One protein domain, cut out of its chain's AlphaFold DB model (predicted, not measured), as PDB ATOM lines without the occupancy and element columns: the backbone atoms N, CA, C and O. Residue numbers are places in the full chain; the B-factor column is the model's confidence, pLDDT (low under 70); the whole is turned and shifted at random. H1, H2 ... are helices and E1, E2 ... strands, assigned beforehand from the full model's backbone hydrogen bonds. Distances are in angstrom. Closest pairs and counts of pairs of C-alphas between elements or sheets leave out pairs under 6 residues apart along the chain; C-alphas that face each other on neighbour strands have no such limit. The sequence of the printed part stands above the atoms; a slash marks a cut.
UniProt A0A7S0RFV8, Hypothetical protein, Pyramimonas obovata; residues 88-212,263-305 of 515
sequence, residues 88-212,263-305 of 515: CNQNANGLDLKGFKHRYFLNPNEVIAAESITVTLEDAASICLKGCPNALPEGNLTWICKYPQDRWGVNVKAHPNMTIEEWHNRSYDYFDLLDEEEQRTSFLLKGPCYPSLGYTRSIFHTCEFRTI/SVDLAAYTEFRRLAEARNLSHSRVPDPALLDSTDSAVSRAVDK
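Overview. This is residues 88 to 212 and 263 to 305 of the 515 residues of the protein "Hypothetical protein" of Pyramimonas obovata (UniProt A0A7S0RFV8). Three small ribbons of two strands each, joined by many loops and edged by six helices, make up this body: ribbon E3 E4 lies near its middle, and ribbons E1 E2 and E5 E6 come together where E1 passes E6. H1 and H6 cross on one side, with H6 beside E6; H3 packs on E4, H4 and H5 lie farther along that rim, and H2 stands away from the other helices. The printed part has 168 residues with six named helices and six named strands, in the order E1 H1 E2 E3 H2 H3 E4 E5 E6 H4 H5 H6; each ribbon is a separate antiparallel sheet of two strands. The class is mixed, helices and strands, with under half of the residues, 74 of 168, in named elements. The whole is compact and rounded, with a radius of gyration of the C-alphas of 15.5 A and spans of 40 by 38 by 34 A.

Along the chain. The printed part begins at Cys 88, and residues 88 to 101 hold no named element. E1 is residues 102 to 105, 10.2 A long, with C-alpha 102 at (182.677, 145.299, 188.713). H1, residues 108 to 116, is 13.4 A long, and E2, residues 126 to 129, is 9.9 A. E3 is residues 143 to 145, 6.3 A, and H2 is residues 164 to 169, 8.7 A. H3, residues 180 to 187, measures 10.7 A, and E4, residues 193 to 195, measures 7.0 A. E5 is residues 200 to 203, 9.4 A, and E6 is residues 206 to 209, 10.0 A. After the cut comes the longest helix, H4, residues 266 to 278, 18.2 A, beginning at C-alpha 266 at (165.752, 160.434, 178.650). H5 is residues 289 to 294, 8.6 A. H6, residues 296 to 305, is 13.9 A and ends at C-alpha 305 at (190.615, 163.076, 189.017).

Arrangement. E1 and E2 are antiparallel at 145 degrees, with N 102 and O 129 2.8 A apart and N 129 and O 102 2.7 A apart, both within hydrogen-bond range. The closest C-alphas of E1 and E6 are those of Arg 103 and Thr 206, 4.7 A apart. E5 and E6 form a hairpin, antiparallel at 137 degrees, with N 201 and O 208 within hydrogen-bond range at 2.9 A. The closest C-alphas of E6 and H6 are those of Phe 209 and Asp 296, 5.9 A apart. H1 and H6 touch, with the C-alphas of Ile 112 and Val 299 closest at 5.1 A, and stand about perpendicular at 72 degrees, only just past steep. H5 and H6 meet only through their link. H4 and H5 are close but not clearly touching, with the C-alphas of Tyr 269 and Pro 289 closest at 7.5 A; they run opposite ways at a shallow tilt of 33 degrees, only just short of steep. H3 and H4 are close but not clearly touching, with the C-alphas of Phe 187 and Ala 276 closest at 6.5 A. The closest C-alphas of H3 and E4 are those of Ser 186 and Cys 193, 5.3 A apart. E3 and E4 are antiparallel at 152 degrees, with N 144 and O 194 within hydrogen-bond range at 2.8 A. H2 touches no helix. Every O i to N i+4 pair is within hydrogen-bond range in H2, H3, H4, H5 and H6; in H1 it is 3 of 5.

Size, cuts and confidence. The two C-alphas farthest apart, those of Gln 90 and Asn 280, are 41.7 A apart. Residues 213 to 262 are not printed, and C-alphas 212 and 263 are 6.7 A apart across the cut. The links E2 to E3, of 13 residues, and E3 to H2, of 18 residues, are long. The mean pLDDT of the printed part is 72.1, and 69 residues are under 70, among them residues 108 to 124 and 282 to 305.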
ATOM      1  N   CYS A  88     186.463 144.267 195.966       88.88
ATOM      2  CA  CYS A  88     185.613 143.553 195.018       88.88
ATOM      3  C   CYS A  88     186.263 142.218 194.586       88.88
ATOM      4  O   CYS A  88     187.485 142.099 194.501       88.88
ATOM      5  N   ASN A  89     185.444 141.200 194.294       90.69
ATOM      6  CA  ASN A  89     185.871 139.829 193.967       90.69
ATOM      7  C   ASN A  89     186.592 139.056 195.101       90.69
ATOM      8  O   ASN A  89     187.189 138.009 194.838       90.69
ATOM      9  N   GLN A  90     186.514 139.521 196.351       88.19
ATOM     10  CA  GLN A  90     187.015 138.807 197.532       88.19
ATOM     11  C   GLN A  90     185.953 138.681 198.629       88.19
ATOM     12  O   GLN A  90     185.004 139.456 198.687       88.19
ATOM     13  N   ASN A  91     186.132 137.721 199.535       86.25
ATOM     14  CA  ASN A  91     185.261 137.582 200.701       86.25
ATOM     15  C   ASN A  91     185.753 138.529 201.789       86.25
ATOM     16  O   ASN A  91     186.908 138.440 202.204       86.25
ATOM     17  N   ALA A  92     184.885 139.419 202.255       76.69
ATOM     18  CA  ALA A  92     185.276 140.493 203.158       76.69
ATOM     19  C   ALA A  92     184.185 140.749 204.199       76.69
ATOM     20  O   ALA A  92     183.007 140.827 203.866       76.69
ATOM     21  N   ASN A  93     184.575 140.877 205.471       71.06
ATOM     22  CA  ASN A  93     183.690 141.276 206.576       71.06
ATOM     23  C   ASN A  93     182.364 140.483 206.683       71.06
ATOM     24  O   ASN A  93     181.343 141.038 207.075       71.06
ATOM     25  N   GLY A  94     182.372 139.185 206.348       72.62
ATOM     26  CA  GLY A  94     181.179 138.323 206.380       72.62
ATOM     27  C   GLY A  94     180.311 138.360 205.114       72.62
ATOM     28  O   GLY A  94     179.343 137.611 205.039       72.62
ATOM     29  N   LEU A  95     180.681 139.164 204.113       80.62
ATOM     30  CA  LEU A  95     180.052 139.221 202.791       80.62
ATOM     31  C   LEU A  95     180.838 138.356 201.790       80.62
ATOM     32  O   LEU A  95     182.059 138.485 201.659       80.62
ATOM     33  N   ASP A  96     180.134 137.488 201.059       85.94
ATOM     34  CA  ASP A  96     180.692 136.735 199.928       85.94
ATOM     35  C   ASP A  96     180.541 137.555 198.637       85.94
ATOM     36  O   ASP A  96     179.512 137.501 197.961       85.94
ATOM     37  N   LEU A  97     181.556 138.367 198.317       87.19
ATOM     38  CA  LEU A  97     181.601 139.170 197.085       87.19
ATOM     39  C   LEU A  97     182.360 138.452 195.960       87.19
ATOM     40  O   LEU A  97     182.737 139.065 194.954       87.19
ATOM     41  N   LYS A  98     182.600 137.141 196.080       89.00
ATOM     42  CA  LYS A  98     183.288 136.382 195.039       89.00
ATOM     43  C   LYS A  98     182.474 136.397 193.741       89.00
ATOM     44  O   LYS A  98     181.299 136.045 193.698       89.00
ATOM     45  N   GLY A  99     183.103 136.822 192.645       88.62
ATOM     46  CA  GLY A  99     182.435 137.009 191.352       88.62
ATOM     47  C   GLY A  99     181.805 138.392 191.137       88.62
ATOM     48  O   GLY A  99     181.496 138.723 189.992       88.62
ATOM     49  N   PHE A 100     181.694 139.232 192.172       90.75
ATOM     50  CA  PHE A 100     181.300 140.640 192.053       90.75
ATOM     51  C   PHE A 100     182.525 141.483 191.702       90.75
ATOM     52  O   PHE A 100     183.147 142.113 192.553       90.75
ATOM     53  N   LYS A 101     182.929 141.409 190.435       90.81
ATOM     54  CA  LYS A 101     184.175 142.007 189.940       90.81
ATOM     55  C   LYS A 101     184.054 143.500 189.646       90.81
ATOM     56  O   LYS A 101     185.059 144.188 189.680       90.81
ATOM     57  N   HIS A 102     182.865 143.986 189.317       90.00
ATOM     58  CA  HIS A 102     182.677 145.299 188.713       90.00
ATOM     59  C   HIS A 102     182.390 146.372 189.760       90.00
ATOM     60  O   HIS A 102     181.387 146.287 190.456       90.00
ATOM     61  N   ARG A 103     183.226 147.404 189.846       87.44
ATOM     62  CA  ARG A 103     183.026 148.547 190.741       87.44
ATOM     63  C   ARG A 103     182.167 149.621 190.067       87.44
ATOM     64  O   ARG A 103     182.546 150.136 189.016       87.44
ATOM     65  N   TYR A 104     181.044 149.977 190.680       85.69
ATOM     66  CA  TYR A 104     180.089 150.984 190.201       85.69
ATOM     67  C   TYR A 104     179.977 152.155 191.185       85.69
ATOM     68  O   TYR A 104     180.005 151.935 192.392       85.69
ATOM     69  N   PHE A 105     179.843 153.389 190.689       81.44
ATOM     70  CA  PHE A 105     179.667 154.591 191.515       81.44
ATOM     71  C   PHE A 105     178.187 154.984 191.575       81.44
ATOM     72  O   PHE A 105     177.579 155.254 190.544       81.44
ATOM     73  N   LEU A 106     177.619 155.017 192.785       75.81
ATOM     74  CA  LEU A 106     176.172 155.118 193.014       75.81
ATOM     75  C   LEU A 106     175.588 156.522 192.783       75.81
ATOM     76  O   LEU A 106     174.452 156.635 192.333       75.81
ATOM     77  N   ASN A 107     176.338 157.590 193.083       71.12
ATOM     78  CA  ASN A 107     175.848 158.968 192.970       71.12
ATOM     79  C   ASN A 107     176.600 159.754 191.881       71.12
ATOM     80  O   ASN A 107     177.574 160.449 192.184       71.12
ATOM     81  N   PRO A 108     176.164 159.682 190.611       62.66
ATOM     82  CA  PRO A 108     176.827 160.400 189.526       62.66
ATOM     83  C   PRO A 108     176.782 161.927 189.705       62.66
ATOM     84  O   PRO A 108     177.711 162.602 189.282       62.66
ATOM     85  N   ASN A 109     175.779 162.497 190.381       61.09
ATOM     86  CA  ASN A 109     175.633 163.957 190.497       61.09
ATOM     87  C   ASN A 109     176.664 164.616 191.406       61.09
ATOM     88  O   ASN A 109     177.154 165.700 191.102       61.09
ATOM     89  N   GLU A 110     177.009 163.978 192.518       63.03
ATOM     90  CA  GLU A 110     178.079 164.475 193.389       63.03
ATOM     91  C   GLU A 110     179.450 164.280 192.758       63.03
ATOM     92  O   GLU A 110     180.320 165.145 192.870       63.03
ATOM     93  N   VAL A 111     179.612 163.177 192.027       62.34
ATOM     94  CA  VAL A 111     180.803 162.922 191.218       62.34
ATOM     95  C   VAL A 111     180.982 164.021 190.167       62.34
ATOM     96  O   VAL A 111     182.087 164.518 189.985       62.34
ATOM     97  N   ILE A 112     179.897 164.481 189.547       57.56
ATOM     98  CA  ILE A 112     179.885 165.614 188.614       57.56
ATOM     99  C   ILE A 112     180.195 166.943 189.302       57.56
ATOM    100  O   ILE A 112     180.998 167.738 188.805       57.56
ATOM    101  N   ALA A 113     179.548 167.213 190.437       58.41
ATOM    102  CA  ALA A 113     179.714 168.463 191.173       58.41
ATOM    103  C   ALA A 113     181.164 168.658 191.649       58.41
ATOM    104  O   ALA A 113     181.667 169.783 191.668       58.41
ATOM    105  N   ALA A 114     181.872 167.565 191.937       57.88
ATOM    106  CA  ALA A 114     183.289 167.589 192.276       57.88
ATOM    107  C   ALA A 114     184.214 168.044 191.133       57.88
ATOM    108  O   ALA A 114     185.363 168.403 191.388       57.88
ATOM    109  N   GLU A 115     183.756 168.052 189.873       54.03
ATOM    110  CA  GLU A 115     184.566 168.570 188.764       54.03
ATOM    111  C   GLU A 115     184.516 170.097 188.631       54.03
ATOM    112  O   GLU A 115     185.444 170.698 188.085       54.03
ATOM    113  N   SER A 116     183.436 170.718 189.113       55.53
ATOM    114  CA  SER A 116     183.147 172.145 188.924       55.53
ATOM    115  C   SER A 116     183.510 173.014 190.135       55.53
ATOM    116  O   SER A 116     183.590 174.234 190.001       55.53
ATOM    117  N   ILE A 117     183.792 172.410 191.296       49.78
ATOM    118  CA  ILE A 117     184.223 173.093 192.525       49.78
ATOM    119  C   ILE A 117     185.236 172.195 193.259       49.78
ATOM    120  O   ILE A 117     185.148 170.974 193.183       49.78
ATOM    121  N   THR A 118     186.187 172.774 194.001       52.28
ATOM    122  CA  THR A 118     187.065 172.074 194.965       52.28
ATOM    123  C   THR A 118     186.267 171.512 196.158       52.28
ATOM    124  O   THR A 118     186.497 171.902 197.302       52.28
ATOM    125  N   VAL A 119     185.273 170.664 195.903       52.34
ATOM    126  CA  VAL A 119     184.418 170.028 196.912       52.34
ATOM    127  C   VAL A 119     184.911 168.603 197.132       52.34
ATOM    128  O   VAL A 119     185.185 167.863 196.190       52.34
ATOM    129  N   THR A 120     185.052 168.224 198.396       52.69
ATOM    130  CA  THR A 120     185.290 166.844 198.822       52.69
ATOM    131  C   THR A 120     184.019 166.024 198.611       52.69
ATOM    132  O   THR A 120     182.960 166.433 199.075       52.69
ATOM    133  N   LEU A 121     184.104 164.881 197.919       61.50
ATOM    134  CA  LEU A 121     182.957 163.977 197.768       61.50
ATOM    135  C   LEU A 121     182.713 163.271 199.097       61.50
ATOM    136  O   LEU A 121     183.354 162.265 199.396       61.50
ATOM    137  N   GLU A 122     181.825 163.838 199.897       55.88
ATOM    138  CA  GLU A 122     181.444 163.269 201.186       55.88
ATOM    139  C   GLU A 122     180.595 162.000 201.018       55.88
ATOM    140  O   GLU A 122     180.857 161.017 201.707       55.88
ATOM    141  N   ASP A 123     179.682 161.971 200.033       56.06
ATOM    142  CA  ASP A 123     178.630 160.947 199.919       56.06
ATOM    143  C   ASP A 123     178.738 160.033 198.663       56.06
ATOM    144  O   ASP A 123     177.896 159.152 198.440       56.06
ATOM    145  N   ALA A 124     179.800 160.154 197.849       66.44
ATOM    146  CA  ALA A 124     179.977 159.329 196.646       66.44
ATOM    147  C   ALA A 124     180.475 157.907 196.966       66.44
ATOM    148  O   ALA A 124     181.672 157.647 197.104       66.44
ATOM    149  N   ALA A 125     179.536 156.964 197.040       74.25
ATOM    150  CA  ALA A 125     179.793 155.559 197.344       74.25
ATOM    151  C   ALA A 125     180.108 154.712 196.091       74.25
ATOM    152  O   ALA A 125     179.404 154.789 195.080       74.25
ATOM    153  N   SER A 126     181.131 153.850 196.175       83.12
ATOM    154  CA  SER A 126     181.398 152.772 195.209       83.12
ATOM    155  C   SER A 126     180.842 151.433 195.704       83.12
ATOM    156  O   SER A 126     180.921 151.146 196.890       83.12
ATOM    157  N   ILE A 127     180.314 150.576 194.827       87.12
ATOM    158  CA  ILE A 127     179.758 149.253 195.171       87.12
ATOM    159  C   ILE A 127     180.237 148.167 194.196       87.12
ATOM    160  O   ILE A 127     180.482 148.459 193.025       87.12
ATOM    161  N   CYS A 128     180.370 146.920 194.659       91.12
ATOM    162  CA  CYS A 128     180.770 145.778 193.833       91.12
ATOM    163  C   CYS A 128     179.550 145.060 193.230       91.12
ATOM    164  O   CYS A 128     178.642 144.645 193.945       91.12
ATOM    165  N   LEU A 129     179.568 144.841 191.916       91.94
ATOM    166  CA  LEU A 129     178.515 144.204 191.121       91.94
ATOM    167  C   LEU A 129     179.089 143.037 190.297       91.94
ATOM    168  O   LEU A 129     180.272 143.020 189.945       91.94
ATOM    169  N   LYS A 130     178.264 142.048 189.921       90.81
ATOM    170  CA  LYS A 130     178.702 140.995 188.976       90.81
ATOM    171  C   LYS A 130     178.825 141.509 187.543       90.81
ATOM    172  O   LYS A 130     179.669 141.018 186.798       90.81
ATOM    173  N   GLY A 131     178.051 142.526 187.177       89.06
ATOM    174  CA  GLY A 131     178.081 143.193 185.877       89.06
ATOM    175  C   GLY A 131     177.606 144.635 186.010       89.06
ATOM    176  O   GLY A 131     176.896 144.956 186.963       89.06
ATOM    177  N   CYS A 132     178.022 145.491 185.080       87.50
ATOM    178  CA  CYS A 132     177.619 146.894 185.082       87.50
ATOM    179  C   CYS A 132     176.126 147.036 184.735       87.50
ATOM    180  O   CYS A 132     175.661 146.350 183.819       87.50
ATOM    181  N   PRO A 133     175.373 147.870 185.473       85.25
ATOM    182  CA  PRO A 133     173.952 148.065 185.241       85.25
ATOM    183  C   PRO A 133     173.728 148.899 183.977       85.25
ATOM    184  O   PRO A 133     174.499 149.803 183.656       85.25
ATOM    185  N   ASN A 134     172.638 148.615 183.274       76.00
ATOM    186  CA  ASN A 134     172.195 149.414 182.138       76.00
ATOM    187  C   ASN A 134     170.907 150.140 182.522       76.00
ATOM    188  O   ASN A 134     170.081 149.574 183.237       76.00
ATOM    189  N   ALA A 135     170.726 151.361 182.016       67.00
ATOM    190  CA  ALA A 135     169.411 151.984 182.002       67.00
ATOM    191  C   ALA A 135     168.425 151.136 181.170       67.00
ATOM    192  O   ALA A 135     168.819 150.473 180.208       67.00
ATOM    193  N   LEU A 136     167.180 151.124 181.641       64.38
ATOM    194  CA  LEU A 136     165.971 150.454 181.154       64.38
ATOM    195  C   LEU A 136     166.013 149.682 179.821       64.38
ATOM    196  O   LEU A 136     166.272 150.239 178.757       64.38
ATOM    197  N   PRO A 137     165.443 148.471 179.830       56.19
ATOM    198  CA  PRO A 137     164.516 148.014 178.807       56.19
ATOM    199  C   PRO A 137     163.073 148.407 179.203       56.19
ATOM    200  O   PRO A 137     162.558 147.930 180.207       56.19
ATOM    201  N   GLU A 138     162.401 149.254 178.415       52.31
ATOM    202  CA  GLU A 138     160.922 149.393 178.404       52.31
ATOM    203  C   GLU A 138     160.228 150.114 179.594       52.31
ATOM    204  O   GLU A 138     159.287 149.611 180.201       52.31
ATOM    205  N   GLY A 139     160.600 151.365 179.880       55.53
ATOM    206  CA  GLY A 139     159.720 152.328 180.576       55.53
ATOM    207  C   GLY A 139     159.579 152.277 182.112       55.53
ATOM    208  O   GLY A 139     158.764 153.037 182.630       55.53
ATOM    209  N   ASN A 140     160.341 151.460 182.860       66.19
ATOM    210  CA  ASN A 140     160.308 151.443 184.338       66.19
ATOM    211  C   ASN A 140     161.664 151.742 185.009       66.19
ATOM    212  O   ASN A 140     162.669 151.152 184.646       66.19
ATOM    213  N   LEU A 141     161.705 152.599 186.033       73.69
ATOM    214  CA  LEU A 141     162.960 153.029 186.661       73.69
ATOM    215  C   LEU A 141     163.713 151.872 187.349       73.69
ATOM    216  O   LEU A 141     163.155 151.198 188.212       73.69
ATOM    217  N   THR A 142     164.992 151.684 187.010       82.88
ATOM    218  CA  THR A 142     165.882 150.694 187.644       82.88
ATOM    219  C   THR A 142     166.688 151.321 188.780       82.88
ATOM    220  O   THR A 142     167.381 152.322 188.553       82.88
ATOM    221  N   TRP A 143     166.660 150.714 189.968       84.62
ATOM    222  CA  TRP A 143     167.428 151.175 191.126       84.62
ATOM    223  C   TRP A 143     168.595 150.244 191.443       84.62
ATOM    224  O   TRP A 143     168.494 149.028 191.318       84.62
ATOM    225  N   ILE A 144     169.705 150.823 191.895       88.25
ATOM    226  CA  ILE A 144     170.823 150.089 192.481       88.25
ATOM    227  C   ILE A 144     170.926 150.493 193.939       88.25
ATOM    228  O   ILE A 144     171.088 151.670 194.272       88.25
ATOM    229  N   CYS A 145     170.838 149.495 194.804       87.12
ATOM    230  CA  CYS A 145     170.847 149.679 196.239       87.12
ATOM    231  C   CYS A 145     172.154 149.202 196.882       87.12
ATOM    232  O   CYS A 145     172.875 148.380 196.317       87.12
ATOM    233  N   LYS A 146     172.453 149.734 198.072       86.69
ATOM    234  CA  LYS A 146     173.554 149.315 198.957       86.69
ATOM    235  C   LYS A 146     173.435 147.831 199.348       86.69
ATOM    236  O   LYS A 146     172.459 147.164 199.024       86.69
ATOM    237  N   TYR A 147     174.439 147.274 200.026       83.69
ATOM    238  CA  TYR A 147     174.328 145.888 200.487       83.69
ATOM    239  C   TYR A 147     173.276 145.765 201.601       83.69
ATOM    240  O   TYR A 147     173.252 146.600 202.504       83.69
ATOM    241  N   PRO A 148     172.469 144.688 201.614       75.88
ATOM    242  CA  PRO A 148     171.421 144.494 202.619       75.88
ATOM    243  C   PRO A 148     171.950 144.217 204.039       75.88
ATOM    244  O   PRO A 148     171.195 144.308 204.999       75.88
ATOM    245  N   GLN A 149     173.228 143.850 204.183       69.44
ATOM    246  CA  GLN A 149     173.858 143.432 205.446       69.44
ATOM    247  C   GLN A 149     174.972 144.400 205.885       69.44
ATOM    248  O   GLN A 149     176.014 143.978 206.387       69.44
ATOM    249  N   ASP A 150     174.817 145.699 205.620       65.19
ATOM    250  CA  ASP A 150     175.882 146.672 205.856       65.19
ATOM    251  C   ASP A 150     176.026 147.130 207.323       65.19
ATOM    252  O   ASP A 150     175.159 146.948 208.178       65.19
ATOM    253  N   ARG A 151     177.182 147.739 207.623       54.28
ATOM    254  CA  ARG A 151     177.539 148.266 208.952       54.28
ATOM    255  C   ARG A 151     176.680 149.473 209.369       54.28
ATOM    256  O   ARG A 151     176.670 149.819 210.549       54.28
ATOM    257  N   TRP A 152     175.975 150.107 208.428       54.12
ATOM    258  CA  TRP A 152     175.149 151.296 208.659       54.12
ATOM    259  C   TRP A 152     173.679 150.971 208.946       54.12
ATOM    260  O   TRP A 152     172.909 151.884 209.236       54.12
ATOM    261  N   GLY A 153     173.309 149.686 208.977       50.59
ATOM    262  CA  GLY A 153     172.044 149.241 209.546       50.59
ATOM    263  C   GLY A 153     170.836 149.685 208.731       50.59
ATOM    264  O   GLY A 153     169.864 150.181 209.307       50.59
ATOM    265  N   VAL A 154     170.877 149.488 207.408       55.56
ATOM    266  CA  VAL A 154     169.657 149.538 206.590       55.56
ATOM    267  C   VAL A 154     168.747 148.403 207.062       55.56
ATOM    268  O   VAL A 154     168.934 147.237 206.719       55.56
ATOM    269  N   ASN A 155     167.770 148.730 207.907       51.31
ATOM    270  CA  ASN A 155     166.736 147.788 208.304       51.31
ATOM    271  C   ASN A 155     165.782 147.640 207.122       51.31
ATOM    272  O   ASN A 155     164.766 148.325 207.068       51.31
ATOM    273  N   VAL A 156     166.090 146.741 206.184       58.72
ATOM    274  CA  VAL A 156     165.133 146.344 205.146       58.72
ATOM    275  C   VAL A 156     163.944 145.705 205.866       58.72
ATOM    276  O   VAL A 156     163.971 144.516 206.189       58.72
ATOM    277  N   LYS A 157     162.913 146.500 206.185       51.16
ATOM    278  CA  LYS A 157     161.801 146.089 207.061       51.16
ATOM    279  C   LYS A 157     161.079 144.830 206.574       51.16
ATOM    280  O   LYS A 157     160.470 144.136 207.385       51.16
ATOM    281  N   ALA A 158     161.175 144.513 205.281       49.62
ATOM    282  CA  ALA A 158     160.586 143.323 204.677       49.62
ATOM    283  C   ALA A 158     161.487 142.066 204.699       49.62
ATOM    284  O   ALA A 158     160.956 140.961 204.647       49.62
ATOM    285  N   HIS A 159     162.819 142.194 204.793       53.22
ATOM    286  CA  HIS A 159     163.762 141.063 204.732       53.22
ATOM    287  C   HIS A 159     165.045 141.334 205.548       53.22
ATOM    288  O   HIS A 159     166.084 141.661 204.975       53.22
ATOM    289  N   PRO A 160     165.030 141.128 206.878       59.12
ATOM    290  CA  PRO A 160     166.188 141.391 207.745       59.12
ATOM    291  C   PRO A 160     167.403 140.473 207.493       59.12
ATOM    292  O   PRO A 160     168.451 140.688 208.087       59.12
ATOM    293  N   ASN A 161     167.277 139.459 206.626       67.44
ATOM    294  CA  ASN A 161     168.312 138.465 206.311       67.44
ATOM    295  C   ASN A 161     168.457 138.223 204.792       67.44
ATOM    296  O   ASN A 161     168.713 137.096 204.369       67.44
ATOM    297  N   MET A 162     168.262 139.242 203.948       75.00
ATOM    298  CA  MET A 162     168.525 139.094 202.508       75.00
ATOM    299  C   MET A 162     170.011 138.796 202.278       75.00
ATOM    300  O   MET A 162     170.877 139.515 202.780       75.00
ATOM    301  N   THR A 163     170.320 137.724 201.545       82.88
ATOM    302  CA  THR A 163     171.708 137.357 201.210       82.88
ATOM    303  C   THR A 163     172.213 138.140 199.995       82.88
ATOM    304  O   THR A 163     171.427 138.656 199.203       82.88
ATOM    305  N   ILE A 164     173.535 138.208 199.807       83.81
ATOM    306  CA  ILE A 164     174.146 138.878 198.642       83.81
ATOM    307  C   ILE A 164     173.747 138.221 197.311       83.81
ATOM    308  O   ILE A 164     173.598 138.907 196.300       83.81
ATOM    309  N   GLU A 165     173.520 136.906 197.296       84.94
ATOM    310  CA  GLU A 165     173.033 136.209 196.100       84.94
ATOM    311  C   GLU A 165     171.577 136.553 195.783       84.94
ATOM    312  O   GLU A 165     171.231 136.757 194.622       84.94
ATOM    313  N   GLU A 166     170.731 136.668 196.805       86.56
ATOM    314  CA  GLU A 166     169.335 137.074 196.638       86.56
ATOM    315  C   GLU A 166     169.222 138.534 196.179       86.56
ATOM    316  O   GLU A 166     168.466 138.835 195.256       86.56
ATOM    317  N   TRP A 167     170.055 139.416 196.737       87.25
ATOM    318  CA  TRP A 167     170.219 140.793 196.270       87.25
ATOM    319  C   TRP A 167     170.618 140.852 194.788       87.25
ATOM    320  O   TRP A 167     170.037 141.608 194.008       87.25
ATOM    321  N   HIS A 168     171.553 139.999 194.363       88.50
ATOM    322  CA  HIS A 168     171.931 139.884 192.956       88.50
ATOM    323  C   HIS A 168     170.801 139.338 192.067       88.50
ATOM    324  O   HIS A 168     170.605 139.850 190.968       88.50
ATOM    325  N   ASN A 169     170.038 138.339 192.527       88.81
ATOM    326  CA  ASN A 169     168.907 137.779 191.777       88.81
ATOM    327  C   ASN A 169     167.790 138.803 191.537       88.81
ATOM    328  O   ASN A 169     167.044 138.680 190.567       88.81
ATOM    329  N   ARG A 170     167.696 139.830 192.387       85.50
ATOM    330  CA  ARG A 170     166.814 140.988 192.198       85.50
ATOM    331  C   ARG A 170     167.442 142.106 191.361       85.50
ATOM    332  O   ARG A 170     166.953 143.229 191.377       85.50
ATOM    333  N   SER A 171     168.535 141.835 190.650       88.12
ATOM    334  CA  SER A 171     169.268 142.838 189.867       88.12
ATOM    335  C   SER A 171     169.719 144.042 190.699       88.12
ATOM    336  O   SER A 171     169.763 145.160 190.195       88.12
ATOM    337  N   TYR A 172     170.086 143.803 191.963       88.50
ATOM    338  CA  TYR A 172     170.541 144.820 192.916       88.50
ATOM    339  C   TYR A 172     169.462 145.829 193.360       88.50
ATOM    340  O   TYR A 172     169.798 146.824 194.008       88.50
ATOM    341  N   ASP A 173     168.186 145.550 193.062       87.81
ATOM    342  CA  ASP A 173     167.040 146.414 193.356       87.81
ATOM    343  C   ASP A 173     166.164 145.836 194.488       87.81
ATOM    344  O   ASP A 173     165.603 144.735 194.411       87.81
ATOM    345  N   TYR A 174     166.045 146.596 195.573       86.88
ATOM    346  CA  TYR A 174     165.067 146.362 196.640       86.88
ATOM    347  C   TYR A 174     164.360 147.656 197.055       86.88
ATOM    348  O   TYR A 174     163.865 147.772 198.176       86.88
ATOM    349  N   PHE A 175     164.311 148.648 196.163       85.44
ATOM    350  CA  PHE A 175     163.695 149.944 196.441       85.44
ATOM    351  C   PHE A 175     162.209 149.818 196.825       85.44
ATOM    352  O   PHE A 175     161.706 150.541 197.688       85.44
ATOM    353  N   ASP A 176     161.518 148.846 196.233       85.44
ATOM    354  CA  ASP A 176     160.135 148.463 196.528       85.44
ATOM    355  C   ASP A 176     159.922 147.950 197.963       85.44
ATOM    356  O   ASP A 176     158.817 148.056 198.491       85.44
ATOM    357  N   LEU A 177     160.972 147.424 198.598       84.00
ATOM    358  CA  LEU A 177     160.943 146.842 199.945       84.00
ATOM    359  C   LEU A 177     161.332 147.832 201.056       84.00
ATOM    360  O   LEU A 177     161.297 147.470 202.235       84.00
ATOM    361  N   LEU A 178     161.728 149.051 200.686       81.75
ATOM    362  CA  LEU A 178     162.090 150.119 201.616       81.75
ATOM    363  C   LEU A 178     160.865 150.770 202.264       81.75
ATOM    364  O   LEU A 178     159.775 150.809 201.693       81.75
ATOM    365  N   ASP A 179     161.077 151.376 203.430       83.75
ATOM    366  CA  ASP A 179     160.075 152.242 204.045       83.75
ATOM    367  C   ASP A 179     159.782 153.492 203.217       83.75
ATOM    368  O   ASP A 179     160.646 154.012 202.512       83.75
ATOM    369  N   GLU A 180     158.602 154.088 203.407       82.69
ATOM    370  CA  GLU A 180     158.245 155.354 202.748       82.69
ATOM    371  C   GLU A 180     159.248 156.493 203.025       82.69
ATOM    372  O   GLU A 180     159.430 157.386 202.194       82.69
ATOM    373  N   GLU A 181     159.902 156.488 204.190       81.81
ATOM    374  CA  GLU A 181     160.946 157.457 204.531       81.81
ATOM    375  C   GLU A 181     162.248 157.201 203.759       81.81
ATOM    376  O   GLU A 181     162.798 158.121 203.148       81.81
ATOM    377  N   GLU A 182     162.707 155.953 203.712       79.81
ATOM    378  CA  GLU A 182     163.912 155.548 202.985       79.81
ATOM    379  C   GLU A 182     163.739 155.707 201.469       79.81
ATOM    380  O   GLU A 182     164.644 156.191 200.785       79.81
ATOM    381  N   GLN A 183     162.548 155.414 200.943       82.12
ATOM    382  CA  GLN A 183     162.186 155.715 199.559       82.12
ATOM    383  C   GLN A 183     162.283 157.221 199.291       82.12
ATOM    384  O   GLN A 183     162.900 157.639 198.311       82.12
ATOM    385  N   ARG A 184     161.745 158.065 200.186       81.44
ATOM    386  CA  ARG A 184     161.814 159.531 200.052       81.44
ATOM    387  C   ARG A 184     163.258 160.043 200.058       81.44
ATOM    388  O   ARG A 184     163.582 160.919 199.263       81.44
ATOM    389  N   THR A 185     164.122 159.520 200.929       78.88
ATOM    390  CA  THR A 185     165.544 159.918 200.978       78.88
ATOM    391  C   THR A 185     166.345 159.410 199.776       78.88
ATOM    392  O   THR A 185     167.240 160.109 199.305       78.88
ATOM    393  N   SER A 186     165.991 158.254 199.217       79.94
ATOM    394  CA  SER A 186     166.592 157.702 197.994       79.94
ATOM    395  C   SER A 186     166.272 158.558 196.760       79.94
ATOM    396  O   SER A 186     167.162 158.847 195.967       79.94
ATOM    397  N   PHE A 187     165.051 159.104 196.652       77.75
ATOM    398  CA  PHE A 187     164.730 160.127 195.638       77.75
ATOM    399  C   PHE A 187     165.542 161.422 195.798       77.75
ATOM    400  O   PHE A 187     165.701 162.173 194.840       77.75
ATOM    401  N   LEU A 188     166.049 161.692 197.004       74.31
ATOM    402  CA  LEU A 188     166.961 162.800 197.288       74.31
ATOM    403  C   LEU A 188     168.439 162.426 197.111       74.31
ATOM    404  O   LEU A 188     169.289 163.249 197.438       74.31
ATOM    405  N   LEU A 189     168.736 161.210 196.633       74.94
ATOM    406  CA  LEU A 189     170.088 160.652 196.497       74.94
ATOM    407  C   LEU A 189     170.853 160.562 197.827       74.94
ATOM    408  O   LEU A 189     172.077 160.576 197.852       74.94
ATOM    409  N   LYS A 190     170.125 160.465 198.942       75.88
ATOM    410  CA  LYS A 190     170.678 160.318 200.301       75.88
ATOM    411  C   LYS A 190     170.339 158.982 200.955       75.88
ATOM    412  O   LYS A 190     170.841 158.677 202.031       75.88
ATOM    413  N   GLY A 191     169.434 158.226 200.341       76.12
ATOM    414  CA  GLY A 191     168.988 156.931 200.834       76.12
ATOM    415  C   GLY A 191     169.908 155.784 200.407       76.12
ATOM    416  O   GLY A 191     170.958 156.002 199.802       76.12
ATOM    417  N   PRO A 192     169.530 154.539 200.720       80.50
ATOM    418  CA  PRO A 192     170.327 153.365 200.382       80.50
ATOM    419  C   PRO A 192     170.242 152.961 198.904       80.50
ATOM    420  O   PRO A 192     171.041 152.129 198.484       80.50
ATOM    421  N   CYS A 193     169.315 153.523 198.120       85.12
ATOM    422  CA  CYS A 193     169.117 153.195 196.707       85.12
ATOM    423  C   CYS A 193     169.247 154.421 195.801       85.12
ATOM    424  O   CYS A 193     168.789 155.512 196.142       85.12
ATOM    425  N   TYR A 194     169.821 154.210 194.618       83.81
ATOM    426  CA  TYR A 194     170.114 155.252 193.636       83.81
ATOM    427  C   TYR A 194     169.623 154.828 192.244       83.81
ATOM    428  O   TYR A 194     169.752 153.655 191.887       83.81
ATOM    429  N   PRO A 195     169.044 155.742 191.449       81.12
ATOM    430  CA  PRO A 195     168.525 155.402 190.130       81.12
ATOM    431  C   PRO A 195     169.658 155.280 189.098       81.12
ATOM    432  O   PRO A 195     170.534 156.143 189.026       81.12
ATOM    433  N   SER A 196     169.612 154.252 188.243       79.62
ATOM    434  CA  SER A 196     170.481 154.180 187.059       79.62
ATOM    435  C   SER A 196     169.866 154.961 185.907       79.62
ATOM    436  O   SER A 196     168.866 154.544 185.328       79.62
ATOM    437  N   LEU A 197     170.476 156.099 185.578       72.50
ATOM    438  CA  LEU A 197     169.967 157.043 184.577       72.50
ATOM    439  C   LEU A 197     170.707 156.980 183.231       72.50
ATOM    440  O   LEU A 197     170.322 157.681 182.301       72.50
ATOM    441  N   GLY A 198     171.760 156.168 183.112       71.12
ATOM    442  CA  GLY A 198     172.594 156.099 181.911       71.12
ATOM    443  C   GLY A 198     173.115 154.695 181.626       71.12
ATOM    444  O   GLY A 198     173.052 153.799 182.472       71.12
ATOM    445  N   TYR A 199     173.622 154.494 180.413       73.44
ATOM    446  CA  TYR A 199     174.226 153.226 180.016       73.44
ATOM    447  C   TYR A 199     175.658 153.130 180.548       73.44
ATOM    448  O   TYR A 199     176.469 154.034 180.322       73.44
ATOM    449  N   THR A 200     175.995 152.021 181.213       76.00
ATOM    450  CA  THR A 200     177.360 151.792 181.702       76.00
ATOM    451  C   THR A 200     177.966 150.519 181.137       76.00
ATOM    452  O   THR A 200     177.293 149.519 180.904       76.00
ATOM    453  N   ARG A 201     179.280 150.540 180.911       77.94
ATOM    454  CA  ARG A 201     180.041 149.368 180.469       77.94
ATOM    455  C   ARG A 201     181.245 149.170 181.369       77.94
ATOM    456  O   ARG A 201     181.821 150.127 181.874       77.94
ATOM    457  N   SER A 202     181.659 147.917 181.532       80.44
ATOM    458  CA  SER A 202     182.923 147.635 182.196       80.44
ATOM    459  C   SER A 202     184.108 148.049 181.329       80.44
ATOM    460  O   SER A 202     184.243 147.587 180.195       80.44
ATOM    461  N   ILE A 203     184.984 148.860 181.914       76.81
ATOM    462  CA  ILE A 203     186.356 149.092 181.479       76.81
ATOM    463  C   ILE A 203     187.241 148.655 182.648       76.81
ATOM    464  O   ILE A 203     187.158 149.216 183.738       76.81
ATOM    465  N   PHE A 204     188.000 147.571 182.454       77.50
ATOM    466  CA  PHE A 204     188.875 146.971 183.469       77.50
ATOM    467  C   PHE A 204     188.210 146.845 184.855       77.50
ATOM    468  O   PHE A 204     188.658 147.412 185.850       77.50
ATOM    469  N   HIS A 205     187.067 146.151 184.908       85.06
ATOM    470  CA  HIS A 205     186.314 145.917 186.145       85.06
ATOM    471  C   HIS A 205     185.812 147.176 186.881       85.06
ATOM    472  O   HIS A 205     185.307 147.074 187.993       85.06
ATOM    473  N   THR A 206     185.851 148.353 186.260       82.56
ATOM    474  CA  THR A 206     185.148 149.557 186.726       82.56
ATOM    475  C   THR A 206     184.048 149.902 185.725       82.56
ATOM    476  O   THR A 206     184.229 149.742 184.520       82.56
ATOM    477  N   CYS A 207     182.876 150.298 186.208       82.31
ATOM    478  CA  CYS A 207     181.772 150.709 185.351       82.31
ATOM    479  C   CYS A 207     181.933 152.180 184.974       82.31
ATOM    480  O   CYS A 207     181.909 153.049 185.843       82.31
ATOM    481  N   GLU A 208     182.085 152.441 183.678       75.56
ATOM    482  CA  GLU A 208     182.143 153.788 183.114       75.56
ATOM    483  C   GLU A 208     180.859 154.085 182.330       75.56
ATOM    484  O   GLU A 208     180.298 153.197 181.674       75.56
ATOM    485  N   PHE A 209     180.397 155.334 182.401       71.88
ATOM    486  CA  PHE A 209     179.298 155.842 181.580       71.88
ATOM    487  C   PHE A 209     179.773 156.021 180.135       71.88
ATOM    488  O   PHE A 209     180.924 156.396 179.900       71.88
ATOM    489  N   ARG A 210     178.918 155.694 179.162       58.59
ATOM    490  CA  ARG A 210     179.270 155.772 177.741       58.59
ATOM    491  C   ARG A 210     178.228 156.554 176.944       58.59
ATOM    492  O   ARG A 210     177.074 156.140 176.858       58.59
ATOM    493  N   THR A 211     178.710 157.534 176.180       50.88
ATOM    494  CA  THR A 211     178.007 158.116 175.039       50.88
ATOM    495  C   THR A 211     178.101 157.120 173.890       50.88
ATOM    496  O   THR A 211     179.190 156.677 173.516       50.88
ATOM    497  N   ILE A 212     176.970 156.712 173.317       44.81
ATOM    498  CA  ILE A 212     176.980 155.895 172.101       44.81
ATOM    499  C   ILE A 212     177.305 156.826 170.924       44.81
ATOM    500  O   ILE A 212     176.424 157.294 170.211       44.81
ATOM    501  N   SER A 263     173.742 159.723 176.292       56.34
ATOM    502  CA  SER A 263     174.399 159.067 177.444       56.34
ATOM    503  C   SER A 263     173.462 158.858 178.637       56.34
ATOM    504  O   SER A 263     173.605 157.897 179.400       56.34
ATOM    505  N   VAL A 264     172.463 159.736 178.749       60.31
ATOM    506  CA  VAL A 264     171.334 159.652 179.672       60.31
ATOM    507  C   VAL A 264     170.133 159.055 178.953       60.31
ATOM    508  O   VAL A 264     169.711 159.550 177.904       60.31
ATOM    509  N   ASP A 265     169.518 158.040 179.554       66.88
ATOM    510  CA  ASP A 265     168.222 157.548 179.104       66.88
ATOM    511  C   ASP A 265     167.143 158.574 179.476       66.88
ATOM    512  O   ASP A 265     166.696 158.683 180.622       66.88
ATOM    513  N   LEU A 266     166.735 159.368 178.483       67.12
ATOM    514  CA  LEU A 266     165.752 160.434 178.650       67.12
ATOM    515  C   LEU A 266     164.396 159.897 179.141       67.12
ATOM    516  O   LEU A 266     163.696 160.601 179.872       67.12
ATOM    517  N   ALA A 267     164.029 158.657 178.798       68.62
ATOM    518  CA  ALA A 267     162.801 158.032 179.282       68.62
ATOM    519  C   ALA A 267     162.907 157.698 180.779       68.62
ATOM    520  O   ALA A 267     162.020 158.050 181.557       68.62
ATOM    521  N   ALA A 268     164.028 157.115 181.207       68.88
ATOM    522  CA  ALA A 268     164.293 156.848 182.622       68.88
ATOM    523  C   ALA A 268     164.337 158.142 183.454       68.88
ATOM    524  O   ALA A 268     163.736 158.235 184.526       68.88
ATOM    525  N   TYR A 269     165.005 159.176 182.936       71.44
ATOM    526  CA  TYR A 269     165.124 160.468 183.606       71.44
ATOM    527  C   TYR A 269     163.774 161.191 183.746       71.44
ATOM    528  O   TYR A 269     163.454 161.722 184.814       71.44
ATOM    529  N   THR A 270     162.964 161.215 182.685       73.56
ATOM    530  CA  THR A 270     161.639 161.855 182.722       73.56
ATOM    531  C   THR A 270     160.703 161.163 183.709       73.56
ATOM    532  O   THR A 270     159.998 161.853 184.449       73.56
ATOM    533  N   GLU A 271     160.755 159.833 183.802       75.50
ATOM    534  CA  GLU A 271     159.975 159.084 184.787       75.50
ATOM    535  C   GLU A 271     160.453 159.337 186.224       75.50
ATOM    536  O   GLU A 271     159.632 159.610 187.105       75.50
ATOM    537  N   PHE A 272     161.769 159.355 186.472       76.81
ATOM    538  CA  PHE A 272     162.318 159.722 187.785       76.81
ATOM    539  C   PHE A 272     161.843 161.111 188.226       76.81
ATOM    540  O   PHE A 272     161.382 161.292 189.356       76.81
ATOM    541  N   ARG A 273     161.898 162.090 187.316       75.31
ATOM    542  CA  ARG A 273     161.443 163.458 187.579       75.31
ATOM    543  C   ARG A 273     159.947 163.512 187.881       75.31
ATOM    544  O   ARG A 273     159.557 164.142 188.863       75.31
ATOM    545  N   ARG A 274     159.119 162.815 187.099       79.12
ATOM    546  CA  ARG A 274     157.668 162.726 187.319       79.12
ATOM    547  C   ARG A 274     157.342 162.161 188.705       79.12
ATOM    548  O   ARG A 274     156.484 162.696 189.408       79.12
ATOM    549  N   LEU A 275     158.032 161.095 189.113       77.88
ATOM    550  CA  LEU A 275     157.860 160.465 190.426       77.88
ATOM    551  C   LEU A 275     158.338 161.368 191.573       77.88
ATOM    552  O   LEU A 275     157.669 161.452 192.605       77.88
ATOM    553  N   ALA A 276     159.452 162.080 191.393       74.06
ATOM    554  CA  ALA A 276     159.965 163.030 192.378       74.06
ATOM    555  C   ALA A 276     159.018 164.230 192.577       74.06
ATOM    556  O   ALA A 276     158.742 164.626 193.715       74.06
ATOM    557  N   GLU A 277     158.465 164.772 191.488       76.50
ATOM    558  CA  GLU A 277     157.468 165.849 191.516       76.50
ATOM    559  C   GLU A 277     156.170 165.392 192.205       76.50
ATOM    560  O   GLU A 277     155.649 166.104 193.065       76.50
ATOM    561  N   ALA A 278     155.708 164.162 191.942       77.81
ATOM    562  CA  ALA A 278     154.550 163.571 192.624       77.81
ATOM    563  C   ALA A 278     154.733 163.436 194.153       77.81
ATOM    564  O   ALA A 278     153.755 163.337 194.894       77.81
ATOM    565  N   ARG A 279     155.979 163.454 194.644       74.44
ATOM    566  CA  ARG A 279     156.334 163.424 196.074       74.44
ATOM    567  C   ARG A 279     156.633 164.817 196.659       74.44
ATOM    568  O   ARG A 279     157.112 164.894 197.790       74.44
ATOM    569  N   ASN A 280     156.329 165.903 195.939       75.75
ATOM    570  CA  ASN A 280     156.586 167.300 196.328       75.75
ATOM    571  C   ASN A 280     158.074 167.621 196.596       75.75
ATOM    572  O   ASN A 280     158.405 168.421 197.477       75.75
ATOM    573  N   LEU A 281     158.996 166.996 195.855       70.75
ATOM    574  CA  LEU A 281     160.429 167.294 195.943       70.75
ATOM    575  C   LEU A 281     160.784 168.490 195.036       70.75
ATOM    576  O   LEU A 281     160.278 168.622 193.927       70.75
ATOM    577  N   SER A 282     161.639 169.402 195.512       63.03
ATOM    578  CA  SER A 282     161.991 170.640 194.788       63.03
ATOM    579  C   SER A 282     162.938 170.390 193.607       63.03
ATOM    580  O   SER A 282     163.883 169.619 193.766       63.03
ATOM    581  N   HIS A 283     162.805 171.153 192.514       55.72
ATOM    582  CA  HIS A 283     163.676 171.063 191.326       55.72
ATOM    583  C   HIS A 283     165.179 171.089 191.617       55.72
ATOM    584  O   HIS A 283     165.911 170.334 191.000       55.72
ATOM    585  N   SER A 284     165.645 171.874 192.593       58.41
ATOM    586  CA  SER A 284     167.071 171.930 192.958       58.41
ATOM    587  C   SER A 284     167.641 170.624 193.529       58.41
ATOM    588  O   SER A 284     168.846 170.536 193.721       58.41
ATOM    589  N   ARG A 285     166.794 169.637 193.858       60.00
ATOM    590  CA  ARG A 285     167.197 168.330 194.406       60.00
ATOM    591  C   ARG A 285     167.179 167.208 193.361       60.00
ATOM    592  O   ARG A 285     167.695 166.135 193.644       60.00
ATOM    593  N   VAL A 286     166.617 167.455 192.173       63.62
ATOM    594  CA  VAL A 286     166.647 166.533 191.029       63.62
ATOM    595  C   VAL A 286     167.718 167.039 190.053       63.62
ATOM    596  O   VAL A 286     167.701 168.222 189.717       63.62
ATOM    597  N   PRO A 287     168.665 166.199 189.615       61.03
ATOM    598  CA  PRO A 287     169.743 166.623 188.720       61.03
ATOM    599  C   PRO A 287     169.253 167.109 187.357       61.03
ATOM    600  O   PRO A 287     168.315 166.551 186.806       61.03
ATOM    601  N   ASP A 288     169.908 168.125 186.791       61.44
ATOM    602  CA  ASP A 288     169.580 168.648 185.460       61.44
ATOM    603  C   ASP A 288     170.009 167.646 184.362       61.44
ATOM    604  O   ASP A 288     171.159 167.196 184.370       61.44
ATOM    605  N   PRO A 289     169.139 167.294 183.396       60.62
ATOM    606  CA  PRO A 289     169.496 166.374 182.318       60.62
ATOM    607  C   PRO A 289     170.601 166.928 181.411       60.62
ATOM    608  O   PRO A 289     171.397 166.153 180.894       60.62
ATOM    609  N   ALA A 290     170.698 168.251 181.237       58.44
ATOM    610  CA  ALA A 290     171.770 168.875 180.460       58.44
ATOM    611  C   ALA A 290     173.127 168.768 181.174       58.44
ATOM    612  O   ALA A 290     174.175 168.658 180.529       58.44
ATOM    613  N   LEU A 291     173.104 168.751 182.512       55.84
ATOM    614  CA  LEU A 291     174.273 168.408 183.304       55.84
ATOM    615  C   LEU A 291     174.601 166.926 183.067       55.84
ATOM    616  O   LEU A 291     175.675 166.648 182.568       55.84
ATOM    617  N   LEU A 292     173.671 165.985 183.263       56.91
ATOM    618  CA  LEU A 292     173.898 164.540 183.059       56.91
ATOM    619  C   LEU A 292     174.398 164.142 181.638       56.91
ATOM    620  O   LEU A 292     175.196 163.222 181.505       56.91
ATOM    621  N   ASP A 293     173.999 164.857 180.581       57.50
ATOM    622  CA  ASP A 293     174.417 164.580 179.189       57.50
ATOM    623  C   ASP A 293     175.828 165.122 178.872       57.50
ATOM    624  O   ASP A 293     176.693 164.402 178.373       57.50
ATOM    625  N   SER A 294     176.125 166.372 179.261       54.78
ATOM    626  CA  SER A 294     177.477 166.960 179.131       54.78
ATOM    627  C   SER A 294     178.515 166.301 180.048       54.78
ATOM    628  O   SER A 294     179.732 166.469 179.881       54.78
ATOM    629  N   THR A 295     178.031 165.524 181.013       51.12
ATOM    630  CA  THR A 295     178.834 164.964 182.081       51.12
ATOM    631  C   THR A 295     179.294 163.543 181.879       51.12
ATOM    632  O   THR A 295     180.057 163.076 182.704       51.12
ATOM    633  N   ASP A 296     179.036 162.888 180.757       56.88
ATOM    634  CA  ASP A 296     179.741 161.630 180.481       56.88
ATOM    635  C   ASP A 296     181.260 161.831 180.461       56.88
ATOM    636  O   ASP A 296     182.026 161.107 181.100       56.88
ATOM    637  N   SER A 297     181.692 162.920 179.825       57.72
ATOM    638  CA  SER A 297     183.088 163.344 179.876       57.72
ATOM    639  C   SER A 297     183.488 163.890 181.250       57.72
ATOM    640  O   SER A 297     184.655 163.792 181.606       57.72
ATOM    641  N   ALA A 298     182.566 164.491 182.008       59.09
ATOM    642  CA  ALA A 298     182.852 165.180 183.269       59.09
ATOM    643  C   ALA A 298     182.892 164.230 184.474       59.09
ATOM    644  O   ALA A 298     183.830 164.281 185.252       59.09
ATOM    645  N   VAL A 299     181.920 163.319 184.591       60.91
ATOM    646  CA  VAL A 299     181.899 162.150 185.480       60.91
ATOM    647  C   VAL A 299     183.146 161.336 185.229       60.91
ATOM    648  O   VAL A 299     183.884 161.101 186.174       60.91
ATOM    649  N   SER A 300     183.418 160.947 183.976       61.78
ATOM    650  CA  SER A 300     184.627 160.187 183.653       61.78
ATOM    651  C   SER A 300     185.870 160.960 184.103       61.78
ATOM    652  O   SER A 300     186.654 160.424 184.871       61.78
ATOM    653  N   ARG A 301     185.979 162.268 183.808       62.03
ATOM    654  CA  ARG A 301     187.082 163.126 184.287       62.03
ATOM    655  C   ARG A 301     187.132 163.337 185.804       62.03
ATOM    656  O   ARG A 301     188.216 163.552 186.337       62.03
ATOM    657  N   ALA A 302     186.011 163.338 186.511       63.53
ATOM    658  CA  ALA A 302     185.945 163.547 187.954       63.53
ATOM    659  C   ALA A 302     186.271 162.257 188.702       63.53
ATOM    660  O   ALA A 302     187.131 162.267 189.579       63.53
ATOM    661  N   VAL A 303     185.670 161.140 188.281       62.78
ATOM    662  CA  VAL A 303     186.087 159.784 188.646       62.78
ATOM    663  C   VAL A 303     187.576 159.648 188.370       62.78
ATOM    664  O   VAL A 303     188.309 159.281 189.274       62.78
ATOM    665  N   ASP A 304     188.063 160.074 187.206       59.91
ATOM    666  CA  ASP A 304     189.486 160.078 186.885       59.91
ATOM    667  C   ASP A 304     190.297 160.962 187.798       59.91
ATOM    668  O   ASP A 304     191.334 160.517 188.245       59.91
ATOM    669  N   LYS A 305     189.879 162.189 188.105       58.88
ATOM    670  CA  LYS A 305     190.615 163.076 189.017       58.88
ATOM    671  C   LYS A 305     190.696 162.470 190.421       58.88
ATOM    672  O   LYS A 305     191.746 162.535 191.054       58.88
TER     673      LYS A 305